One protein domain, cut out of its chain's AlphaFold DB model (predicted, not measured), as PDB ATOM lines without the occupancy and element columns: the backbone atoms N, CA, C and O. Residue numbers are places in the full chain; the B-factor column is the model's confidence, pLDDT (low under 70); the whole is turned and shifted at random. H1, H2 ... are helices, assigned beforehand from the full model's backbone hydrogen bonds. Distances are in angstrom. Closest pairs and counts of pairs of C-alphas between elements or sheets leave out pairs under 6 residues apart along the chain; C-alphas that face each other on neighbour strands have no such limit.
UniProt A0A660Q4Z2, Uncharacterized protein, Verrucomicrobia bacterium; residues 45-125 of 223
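Overview. This is residues 45 to 125 of the 223 residues of an uncharacterized protein of Verrucomicrobia bacterium (UniProt A0A660Q4Z2). Five helices follow one another in a zigzag whose middle is one long helix, H3: H2 folds back from the first end of H3 and makes a corner with H1, which stays apart from H3, while H4 folds back at the other end of H3 and H5 crosses H3 through residues 83 to 90. The printed part has 81 residues with five named helices, H1 to H5 in order, and no named strand; it is all helix, mostly crossed in packing. It is only just loose, close to compact, with a radius of gyration of the C-alphas of 14.3 A and spans of 39 by 35 by 24 A.

Along the chain. H1, residues 46 to 58, begins at C-alpha 46 (174.128, 192.734, 186.273) and is 18.6 A long. H2 is residues 60 to 72, 18.2 A. H3, residues 74 to 94, is 30.4 A. H4 is residues 98 to 106. H5, residues 109 to 120, ends at C-alpha 120 (178.600, 187.750, 208.062).

Arrangement. H1 touches H2, closest C-alphas Ser 56 and Tyr 63, 5.3 A, at a steep tilt of 48 degrees. H2 touches H3, the hub, with residues 66 to 70 alone, closest C-alphas Arg 70 and Phe 77, 5.2 A. H3 and H4 form a helical hairpin, closest C-alphas Leu 94 and Leu 101, 5.1 A. H5 touches H3 about perpendicular, 89 degrees, closest C-alphas Met 87 and Val 116, 6.1 A. H1 is apart from H3. Each O i to N i+4 pair is within hydrogen-bond range in H2, H3, H4 and H5, and 8 of 9 in H1.

Size, cuts and confidence. The C-alphas of Arg 57 and Ser 125, the two farthest apart, are 41.2 A apart. The printed part has no cut, and the four links are tight. Residues 45 to 47 and 120 to 125 have pLDDT under 70.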
ATOM      1  N   PRO A  45     173.170 188.729 188.860       64.12
ATOM      2  CA  PRO A  45     172.886 190.157 188.902       64.12
ATOM      3  C   PRO A  45     173.819 190.947 187.964       64.12
ATOM      4  O   PRO A  45     175.029 190.679 187.959       64.12
ATOM      5  N   PRO A  46     173.337 191.996 187.267       66.69
ATOM      6  CA  PRO A  46     174.128 192.734 186.273       66.69
ATOM      7  C   PRO A  46     175.452 193.303 186.805       66.69
ATOM      8  O   PRO A  46     176.397 193.561 186.060       66.69
ATOM      9  N   GLN A  47     175.529 193.554 188.112       66.69
ATOM     10  CA  GLN A  47     176.739 194.038 188.783       66.69
ATOM     11  C   GLN A  47     177.796 192.937 188.929       66.69
ATOM     12  O   GLN A  47     178.985 193.194 188.734       66.69
ATOM     13  N   LEU A  48     177.361 191.714 189.238       72.06
ATOM     14  CA  LEU A  48     178.227 190.550 189.370       72.06
ATOM     15  C   LEU A  48     178.715 190.077 187.999       72.06
ATOM     16  O   LEU A  48     179.885 189.741 187.850       72.06
ATOM     17  N   GLN A  49     177.857 190.146 186.979       74.19
ATOM     18  CA  GLN A  49     178.232 189.849 185.597       74.19
ATOM     19  C   GLN A  49     179.301 190.824 185.079       74.19
ATOM     20  O   GLN A  49     180.337 190.396 184.573       74.19
ATOM     21  N   ARG A  50     179.128 192.132 185.321       78.19
ATOM     22  CA  ARG A  50     180.153 193.153 185.032       78.19
ATOM     23  C   ARG A  50     181.451 192.946 185.811       78.19
ATOM     24  O   ARG A  50     182.521 193.347 185.358       78.19
ATOM     25  N   TRP A  51     181.386 192.378 187.012       82.25
ATOM     26  CA  TRP A  51     182.586 192.022 187.765       82.25
ATOM     27  C   TRP A  51     183.293 190.805 187.160       82.25
ATOM     28  O   TRP A  51     184.490 190.892 186.914       82.25
ATOM     29  N   LEU A  52     182.566 189.734 186.833       81.12
ATOM     30  CA  LEU A  52     183.121 188.555 186.160       81.12
ATOM     31  C   LEU A  52     183.754 188.904 184.806       81.12
ATOM     32  O   LEU A  52     184.841 188.425 184.507       81.12
ATOM     33  N   GLN A  53     183.136 189.798 184.029       80.00
ATOM     34  CA  GLN A  53     183.714 190.319 182.782       80.00
ATOM     35  C   GLN A  53     184.999 191.131 183.003       80.00
ATOM     36  O   GLN A  53     185.893 191.131 182.163       80.00
ATOM     37  N   ARG A  54     185.114 191.853 184.122       84.69
ATOM     38  CA  ARG A  54     186.370 192.534 184.477       84.69
ATOM     39  C   ARG A  54     187.420 191.546 184.975       84.69
ATOM     40  O   ARG A  54     188.602 191.747 184.713       84.69
ATOM     41  N   LEU A  55     186.993 190.493 185.669       84.19
ATOM     42  CA  LEU A  55     187.867 189.432 186.148       84.19
ATOM     43  C   LEU A  55     188.463 188.639 184.983       84.19
ATOM     44  O   LEU A  55     189.664 188.414 184.994       84.19
ATOM     45  N   SER A  56     187.678 188.315 183.950       83.19
ATOM     46  CA  SER A  56     188.188 187.606 182.767       83.19
ATOM     47  C   SER A  56     189.309 188.361 182.047       83.19
ATOM     48  O   SER A  56     190.181 187.733 181.465       83.19
ATOM     49  N   ARG A  57     189.325 189.699 182.128       84.31
ATOM     50  CA  ARG A  57     190.382 190.546 181.550       84.31
ATOM     51  C   ARG A  57     191.620 190.695 182.439       84.31
ATOM     52  O   ARG A  57     192.685 191.007 181.928       84.31
ATOM     53  N   ARG A  58     191.478 190.552 183.761       85.06
ATOM     54  CA  ARG A  58     192.562 190.792 184.739       85.06
ATOM     55  C   ARG A  58     193.211 189.513 185.256       85.06
ATOM     56  O   ARG A  58     194.386 189.529 185.590       85.06
ATOM     57  N   ASN A  59     192.433 188.441 185.381       86.50
ATOM     58  CA  ASN A  59     192.874 187.153 185.898       86.50
ATOM     59  C   ASN A  59     192.051 186.019 185.267       86.50
ATOM     60  O   ASN A  59     191.054 185.547 185.826       86.50
ATOM     61  N   THR A  60     192.479 185.590 184.082       87.31
ATOM     62  CA  THR A  60     191.800 184.562 183.283       87.31
ATOM     63  C   THR A  60     191.702 183.225 184.021       87.31
ATOM     64  O   THR A  60     190.650 182.592 183.995       87.31
ATOM     65  N   ASN A  61     192.749 182.825 184.749       87.25
ATOM     66  CA  ASN A  61     192.786 181.557 185.485       87.25
ATOM     67  C   ASN A  61     191.734 181.510 186.600       87.25
ATOM     68  O   ASN A  61     191.017 180.525 186.764       87.25
ATOM     69  N   GLU A  62     191.598 182.602 187.352       85.38
ATOM     70  CA  GLU A  62     190.593 182.713 188.410       85.38
ATOM     71  C   GLU A  62     189.169 182.754 187.847       85.38
ATOM     72  O   GLU A  62     188.252 182.158 188.416       85.38
ATOM     73  N   TYR A  63     188.984 183.414 186.703       85.12
ATOM     74  CA  TYR A  63     187.713 183.422 185.990       85.12
ATOM     75  C   TYR A  63     187.301 182.016 185.525       85.12
ATOM     76  O   TYR A  63     186.173 181.599 185.792       85.12
ATOM     77  N   LEU A  64     188.215 181.265 184.901       87.12
ATOM     78  CA  LEU A  64     187.968 179.886 184.466       87.12
ATOM     79  C   LEU A  64     187.646 178.971 185.653       87.12
ATOM     80  O   LEU A  64     186.636 178.273 185.613       87.12
ATOM     81  N   ARG A  65     188.410 179.070 186.750       91.06
ATOM     82  CA  ARG A  65     188.132 178.344 187.999       91.06
ATOM     83  C   ARG A  65     186.723 178.623 188.523       91.06
ATOM     84  O   ARG A  65     186.043 177.708 188.973       91.06
ATOM     85  N   LEU A  66     186.267 179.878 188.497       87.62
ATOM     86  CA  LEU A  66     184.921 180.240 188.957       87.62
ATOM     87  C   LEU A  66     183.818 179.718 188.026       87.62
ATOM     88  O   LEU A  66     182.754 179.338 188.513       87.62
ATOM     89  N   LEU A  67     184.051 179.687 186.710       85.88
ATOM     90  CA  LEU A  67     183.116 179.087 185.755       85.88
ATOM     91  C   LEU A  67     183.025 177.573 185.925       85.88
ATOM     92  O   LEU A  67     181.925 177.024 185.895       85.88
ATOM     93  N   GLU A  68     184.160 176.911 186.123       88.31
ATOM     94  CA  GLU A  68     184.213 175.484 186.410       88.31
ATOM     95  C   GLU A  68     183.502 175.176 187.727       88.31
ATOM     96  O   GLU A  68     182.602 174.344 187.748       88.31
ATOM     97  N   LEU A  69     183.787 175.940 188.787       88.00
ATOM     98  CA  LEU A  69     183.114 175.818 190.081       88.00
ATOM     99  C   LEU A  69     181.598 176.015 189.967       88.00
ATOM    100  O   LEU A  69     180.837 175.326 190.636       88.00
ATOM    101  N   ARG A  70     181.137 176.930 189.105       84.69
ATOM    102  CA  ARG A  70     179.703 177.129 188.838       84.69
ATOM    103  C   ARG A  70     179.057 175.891 188.208       84.69
ATOM    104  O   ARG A  70     177.883 175.650 188.479       84.69
ATOM    105  N   LYS A  71     179.790 175.141 187.376       84.56
ATOM    106  CA  LYS A  71     179.315 173.908 186.726       84.56
ATOM    107  C   LYS A  71     179.378 172.701 187.664       84.56
ATOM    108  O   LYS A  71     178.425 171.933 187.706       84.56
ATOM    109  N   THR A  72     180.476 172.540 188.400       89.81
ATOM    110  CA  THR A  72     180.756 171.349 189.219       89.81
ATOM    111  C   THR A  72     180.086 171.396 190.592       89.81
ATOM    112  O   THR A  72     179.502 170.404 191.017       89.81
ATOM    113  N   ASP A  73     180.106 172.545 191.275       87.00
ATOM    114  CA  ASP A  73     179.413 172.759 192.551       87.00
ATOM    115  C   ASP A  73     178.807 174.177 192.624       87.00
ATOM    116  O   ASP A  73     179.405 175.118 193.174       87.00
ATOM    117  N   PRO A  74     177.554 174.342 192.153       83.44
ATOM    118  CA  PRO A  74     176.843 175.613 192.236       83.44
ATOM    119  C   PRO A  74     176.754 176.163 193.666       83.44
ATOM    120  O   PRO A  74     176.737 177.380 193.863       83.44
ATOM    121  N   ARG A  75     176.707 175.303 194.697       79.44
ATOM    122  CA  ARG A  75     176.653 175.749 196.098       79.44
ATOM    123  C   ARG A  75     177.995 176.327 196.538       79.44
ATOM    124  O   ARG A  75     177.998 177.371 197.198       79.44
ATOM    125  N   ALA A  76     179.118 175.710 196.174       84.31
ATOM    126  CA  ALA A  76     180.444 176.265 196.445       84.31
ATOM    127  C   ALA A  76     180.676 177.588 195.713       84.31
ATOM    128  O   ALA A  76     181.138 178.539 196.346       84.31
ATOM    129  N   PHE A  77     180.267 177.695 194.445       85.75
ATOM    130  CA  PHE A  77     180.323 178.958 193.707       85.75
ATOM    131  C   PHE A  77     179.586 180.078 194.453       85.75
ATOM    132  O   PHE A  77     180.131 181.160 194.677       85.75
ATOM    133  N   ARG A  78     178.368 179.808 194.939       78.25
ATOM    134  CA  ARG A  78     177.592 180.786 195.714       78.25
ATOM    135  C   ARG A  78     178.277 181.223 197.004       78.25
ATOM    136  O   ARG A  78     178.233 182.408 197.335       78.25
ATOM    137  N   ARG A  79     178.895 180.289 197.735       81.12
ATOM    138  CA  ARG A  79     179.657 180.606 198.955       81.12
ATOM    139  C   ARG A  79     180.837 181.522 198.639       81.12
ATOM    140  O   ARG A  79     181.012 182.525 199.325       81.12
ATOM    141  N   GLU A  80     181.578 181.222 197.578       84.44
ATOM    142  CA  GLU A  80     182.744 181.999 197.147       84.44
ATOM    143  C   GLU A  80     182.355 183.428 196.732       84.44
ATOM    144  O   GLU A  80     182.947 184.408 197.192       84.44
ATOM    145  N   ILE A  81     181.294 183.572 195.930       83.06
ATOM    146  CA  ILE A  81     180.773 184.886 195.536       83.06
ATOM    147  C   ILE A  81     180.274 185.675 196.749       83.06
ATOM    148  O   ILE A  81     180.610 186.854 196.893       83.06
ATOM    149  N   ARG A  82     179.502 185.043 197.643       77.69
ATOM    150  CA  ARG A  82     179.018 185.689 198.870       77.69
ATOM    151  C   ARG A  82     180.182 186.205 199.712       77.69
ATOM    152  O   ARG A  82     180.187 187.376 200.073       77.69
ATOM    153  N   ARG A  83     181.203 185.374 199.932       79.62
ATOM    154  CA  ARG A  83     182.403 185.739 200.692       79.62
ATOM    155  C   ARG A  83     183.094 186.981 200.127       79.62
ATOM    156  O   ARG A  83     183.492 187.861 200.885       79.62
ATOM    157  N   ARG A  84     183.212 187.084 198.801       79.88
ATOM    158  CA  ARG A  84     183.800 188.262 198.139       79.88
ATOM    159  C   ARG A  84     182.974 189.519 198.336       79.88
ATOM    160  O   ARG A  84     183.529 190.573 198.637       79.88
ATOM    161  N   ILE A  85     181.659 189.408 198.180       76.94
ATOM    162  CA  ILE A  85     180.745 190.526 198.418       76.94
ATOM    163  C   ILE A  85     180.864 190.996 199.871       76.94
ATOM    164  O   ILE A  85     180.956 192.197 200.116       76.94
ATOM    165  N   ASP A  86     180.919 190.068 200.821       76.56
ATOM    166  CA  ASP A  86     181.018 190.384 202.243       76.56
ATOM    167  C   ASP A  86     182.381 191.003 202.609       76.56
ATOM    168  O   ASP A  86     182.421 191.985 203.350       76.56
ATOM    169  N   MET A  87     183.487 190.549 201.999       81.44
ATOM    170  CA  MET A  87     184.797 191.219 202.090       81.44
ATOM    171  C   MET A  87     184.744 192.672 201.603       81.44
ATOM    172  O   MET A  87     185.230 193.577 202.281       81.44
ATOM    173  N   LEU A  88     184.126 192.917 200.444       80.25
ATOM    174  CA  LEU A  88     183.991 194.269 199.894       80.25
ATOM    175  C   LEU A  88     183.111 195.160 200.777       80.25
ATOM    176  O   LEU A  88     183.437 196.328 200.986       80.25
ATOM    177  N   ARG A  89     182.012 194.613 201.308       73.81
ATOM    178  CA  ARG A  89     181.121 195.315 202.243       73.81
ATOM    179  C   ARG A  89     181.853 195.707 203.519       73.81
ATOM    180  O   ARG A  89     181.748 196.860 203.928       73.81
ATOM    181  N   LEU A  90     182.610 194.776 204.104       79.38
ATOM    182  CA  LEU A  90     183.413 195.040 205.294       79.38
ATOM    183  C   LEU A  90     184.413 196.160 205.034       79.38
ATOM    184  O   LEU A  90     184.375 197.174 205.720       79.38
ATOM    185  N   ARG A  91     185.249 196.015 203.996       82.69
ATOM    186  CA  ARG A  91     186.262 197.017 203.643       82.69
ATOM    187  C   ARG A  91     185.635 198.393 203.440       82.69
ATOM    188  O   ARG A  91     186.134 199.368 203.987       82.69
ATOM    189  N   ARG A  92     184.537 198.475 202.677       77.69
ATOM    190  CA  ARG A  92     183.841 199.741 202.407       77.69
ATOM    191  C   ARG A  92     183.393 200.417 203.691       77.69
ATOM    192  O   ARG A  92     183.523 201.623 203.825       77.69
ATOM    193  N   ALA A  93     182.864 199.657 204.630       72.44
ATOM    194  CA  ALA A  93     182.377 200.254 205.853       72.44
ATOM    195  C   ALA A  93     183.488 200.602 206.848       72.44
ATOM    196  O   ALA A  93     183.354 201.563 207.597       72.44
ATOM    197  N   LEU A  94     184.624 199.906 206.779       80.06
ATOM    198  CA  LEU A  94     185.843 200.319 207.470       80.06
ATOM    199  C   LEU A  94     186.455 201.607 206.892       80.06
ATOM    200  O   LEU A  94     187.244 202.235 207.583       80.06
ATOM    201  N   GLN A  95     186.077 202.067 205.689       82.94
ATOM    202  CA  GLN A  95     186.572 203.346 205.145       82.94
ATOM    203  C   GLN A  95     186.228 204.548 206.029       82.94
ATOM    204  O   GLN A  95     186.957 205.530 206.021       82.94
ATOM    205  N   SER A  96     185.144 204.463 206.808       75.75
ATOM    206  CA  SER A  96     184.772 205.508 207.774       75.75
ATOM    207  C   SER A  96     185.618 205.460 209.056       75.75
ATOM    208  O   SER A  96     185.493 206.333 209.904       75.75
ATOM    209  N   PHE A  97     186.484 204.449 209.204       78.38
ATOM    210  CA  PHE A  97     187.301 204.190 210.387       78.38
ATOM    211  C   PHE A  97     188.754 203.882 209.979       78.38
ATOM    212  O   PHE A  97     189.158 202.714 209.966       78.38
ATOM    213  N   PRO A  98     189.566 204.905 209.651       83.31
ATOM    214  CA  PRO A  98     190.898 204.718 209.066       83.31
ATOM    215  C   PRO A  98     191.825 203.805 209.879       83.31
ATOM    216  O   PRO A  98     192.504 202.957 209.303       83.31
ATOM    217  N   ALA A  99     191.801 203.910 211.211       82.44
ATOM    218  CA  ALA A  99     192.585 203.044 212.093       82.44
ATOM    219  C   ALA A  99     192.190 201.561 211.956       82.44
ATOM    220  O   ALA A  99     193.047 200.691 211.831       82.44
ATOM    221  N   LEU A 100     190.886 201.269 211.899       80.62
ATOM    222  CA  LEU A 100     190.386 199.903 211.724       80.62
ATOM    223  C   LEU A 100     190.664 199.367 210.321       80.62
ATOM    224  O   LEU A 100     190.945 198.180 210.162       80.62
ATOM    225  N   LEU A 101     190.590 200.227 209.300       85.38
ATOM    226  CA  LEU A 101     190.942 199.852 207.934       85.38
ATOM    227  C   LEU A 101     192.428 199.494 207.822       85.38
ATOM    228  O   LEU A 101     192.750 198.503 207.171       85.38
ATOM    229  N   ALA A 102     193.313 200.251 208.475       86.69
ATOM    230  CA  ALA A 102     194.743 199.961 208.503       86.69
ATOM    231  C   ALA A 102     195.034 198.598 209.150       86.69
ATOM    232  O   ALA A 102     195.776 197.799 208.578       86.69
ATOM    233  N   GLU A 103     194.404 198.290 210.290       87.19
ATOM    234  CA  GLU A 103     194.539 196.969 210.917       87.19
ATOM    235  C   GLU A 103     193.965 195.857 210.039       87.19
ATOM    236  O   GLU A 103     194.605 194.826 209.839       87.19
ATOM    237  N   TYR A 104     192.787 196.078 209.447       85.75
ATOM    238  CA  TYR A 104     192.197 195.125 208.512       85.75
ATOM    239  C   TYR A 104     193.120 194.853 207.324       85.75
ATOM    240  O   TYR A 104     193.257 193.701 206.920       85.75
ATOM    241  N   ASP A 105     193.775 195.872 206.769       89.50
ATOM    242  CA  ASP A 105     194.640 195.718 205.603       89.50
ATOM    243  C   ASP A 105     195.925 194.936 205.906       89.50
ATOM    244  O   ASP A 105     196.365 194.184 205.030       89.50
ATOM    245  N   ARG A 106     196.438 194.996 207.143       90.88
ATOM    246  CA  ARG A 106     197.591 194.198 207.607       90.88
ATOM    247  C   ARG A 106     197.298 192.704 207.760       90.88
ATOM    248  O   ARG A 106     198.231 191.906 207.736       90.88
ATOM    249  N   LEU A 107     196.030 192.312 207.895       87.94
ATOM    250  CA  LEU A 107     195.650 190.904 208.023       87.94
ATOM    251  C   LEU A 107     195.967 190.112 206.747       87.94
ATOM    252  O   LEU A 107     195.757 190.578 205.616       87.94
ATOM    253  N   SER A 108     196.391 188.864 206.925       90.75
ATOM    254  CA  SER A 108     196.571 187.917 205.826       90.75
ATOM    255  C   SER A 108     195.231 187.587 205.138       90.75
ATOM    256  O   SER A 108     194.153 187.755 205.724       90.75
ATOM    257  N   PRO A 109     195.245 187.086 203.885       85.44
ATOM    258  CA  PRO A 109     194.016 186.718 203.179       85.44
ATOM    259  C   PRO A 109     193.144 185.702 203.931       85.44
ATOM    260  O   PRO A 109     191.917 185.771 203.841       85.44
ATOM    261  N   SER A 110     193.756 184.783 204.686       84.69
ATOM    262  CA  SER A 110     193.064 183.772 205.494       84.69
ATOM    263  C   SER A 110     192.432 184.370 206.758       84.69
ATOM    264  O   SER A 110     191.314 183.998 207.115       84.69
ATOM    265  N   GLU A 111     193.077 185.346 207.396       85.50
ATOM    266  CA  GLU A 111     192.529 186.073 208.549       85.50
ATOM    267  C   GLU A 111     191.368 186.984 208.147       85.50
ATOM    268  O   GLU A 111     190.306 186.922 208.764       85.50
ATOM    269  N   LYS A 112     191.510 187.752 207.055       85.62
ATOM    270  CA  LYS A 112     190.413 188.554 206.470       85.62
ATOM    271  C   LYS A 112     189.195 187.683 206.179       85.62
ATOM    272  O   LYS A 112     188.058 188.039 206.478       85.62
ATOM    273  N   SER A 113     189.469 186.520 205.610       81.00
ATOM    274  CA  SER A 113     188.505 185.486 205.284       81.00
ATOM    275  C   SER A 113     187.765 184.934 206.504       81.00
ATOM    276  O   SER A 113     186.541 184.815 206.452       81.00
ATOM    277  N   ARG A 114     188.477 184.621 207.596       82.75
ATOM    278  CA  ARG A 114     187.875 184.179 208.866       82.75
ATOM    279  C   ARG A 114     187.048 185.281 209.515       82.75
ATOM    280  O   ARG A 114     185.922 185.025 209.922       82.75
ATOM    281  N   LEU A 115     187.570 186.506 209.549       81.12
ATOM    282  CA  LEU A 115     186.883 187.666 210.115       81.12
ATOM    283  C   LEU A 115     185.557 187.937 209.391       81.12
ATOM    284  O   LEU A 115     184.523 188.145 210.023       81.12
ATOM    285  N   VAL A 116     185.562 187.886 208.057       80.00
ATOM    286  CA  VAL A 116     184.347 188.044 207.249       80.00
ATOM    287  C   VAL A 116     183.356 186.919 207.500       80.00
ATOM    288  O   VAL A 116     182.171 187.194 207.674       80.00
ATOM    289  N   GLU A 117     183.811 185.668 207.563       76.62
ATOM    290  CA  GLU A 117     182.929 184.567 207.946       76.62
ATOM    291  C   GLU A 117     182.336 184.804 209.335       76.62
ATOM    292  O   GLU A 117     181.134 184.696 209.514       76.62
ATOM    293  N   GLU A 118     183.120 185.207 210.322       74.94
ATOM    294  CA  GLU A 118     182.631 185.415 211.682       74.94
ATOM    295  C   GLU A 118     181.607 186.557 211.809       74.94
ATOM    296  O   GLU A 118     180.640 186.462 212.585       74.94
ATOM    297  N   ILE A 119     181.799 187.613 211.020       71.94
ATOM    298  CA  ILE A 119     180.922 188.780 210.958       71.94
ATOM    299  C   ILE A 119     179.625 188.470 210.200       71.94
ATOM    300  O   ILE A 119     178.537 188.758 210.702       71.94
ATOM    301  N   PHE A 120     179.726 187.901 208.995       69.81
ATOM    302  CA  PHE A 120     178.600 187.750 208.062       69.81
ATOM    303  C   PHE A 120     177.969 186.353 208.065       69.81
ATOM    304  O   PHE A 120     176.961 186.138 207.385       69.81
ATOM    305  N   ARG A 121     178.505 185.386 208.826       66.31
ATOM    306  CA  ARG A 121     177.908 184.047 208.940       66.31
ATOM    307  C   ARG A 121     176.456 184.170 209.410       66.31
ATOM    308  O   ARG A 121     176.203 184.798 210.446       66.31
ATOM    309  N   PRO A 122     175.505 183.546 208.684       56.59
ATOM    310  CA  PRO A 122     174.108 183.518 209.079       56.59
ATOM    311  C   PRO A 122     173.976 183.044 210.529       56.59
ATOM    312  O   PRO A 122     174.726 182.166 210.967       56.59
ATOM    313  N   PRO A 123     173.048 183.619 211.300       53.16
ATOM    314  CA  PRO A 123     172.961 183.352 212.722       53.16
ATOM    315  C   PRO A 123     172.460 181.921 212.963       53.16
ATOM    316  O   PRO A 123     171.260 181.665 212.933       53.16
ATOM    317  N   PHE A 124     173.370 180.983 213.229       50.22
ATOM    318  CA  PHE A 124     172.996 179.622 213.634       50.22
ATOM    319  C   PHE A 124     172.614 179.535 215.121       50.22
ATOM    320  O   PHE A 124     171.911 178.613 215.517       50.22
ATOM    321  N   SER A 125     172.984 180.523 215.950       63.12
ATOM    322  CA  SER A 125     172.528 180.587 217.343       63.12
ATOM    323  C   SER A 125     171.224 181.381 217.485       63.12
ATOM    324  O   SER A 125     171.033 182.436 216.870       63.12
TER     325      SER A 125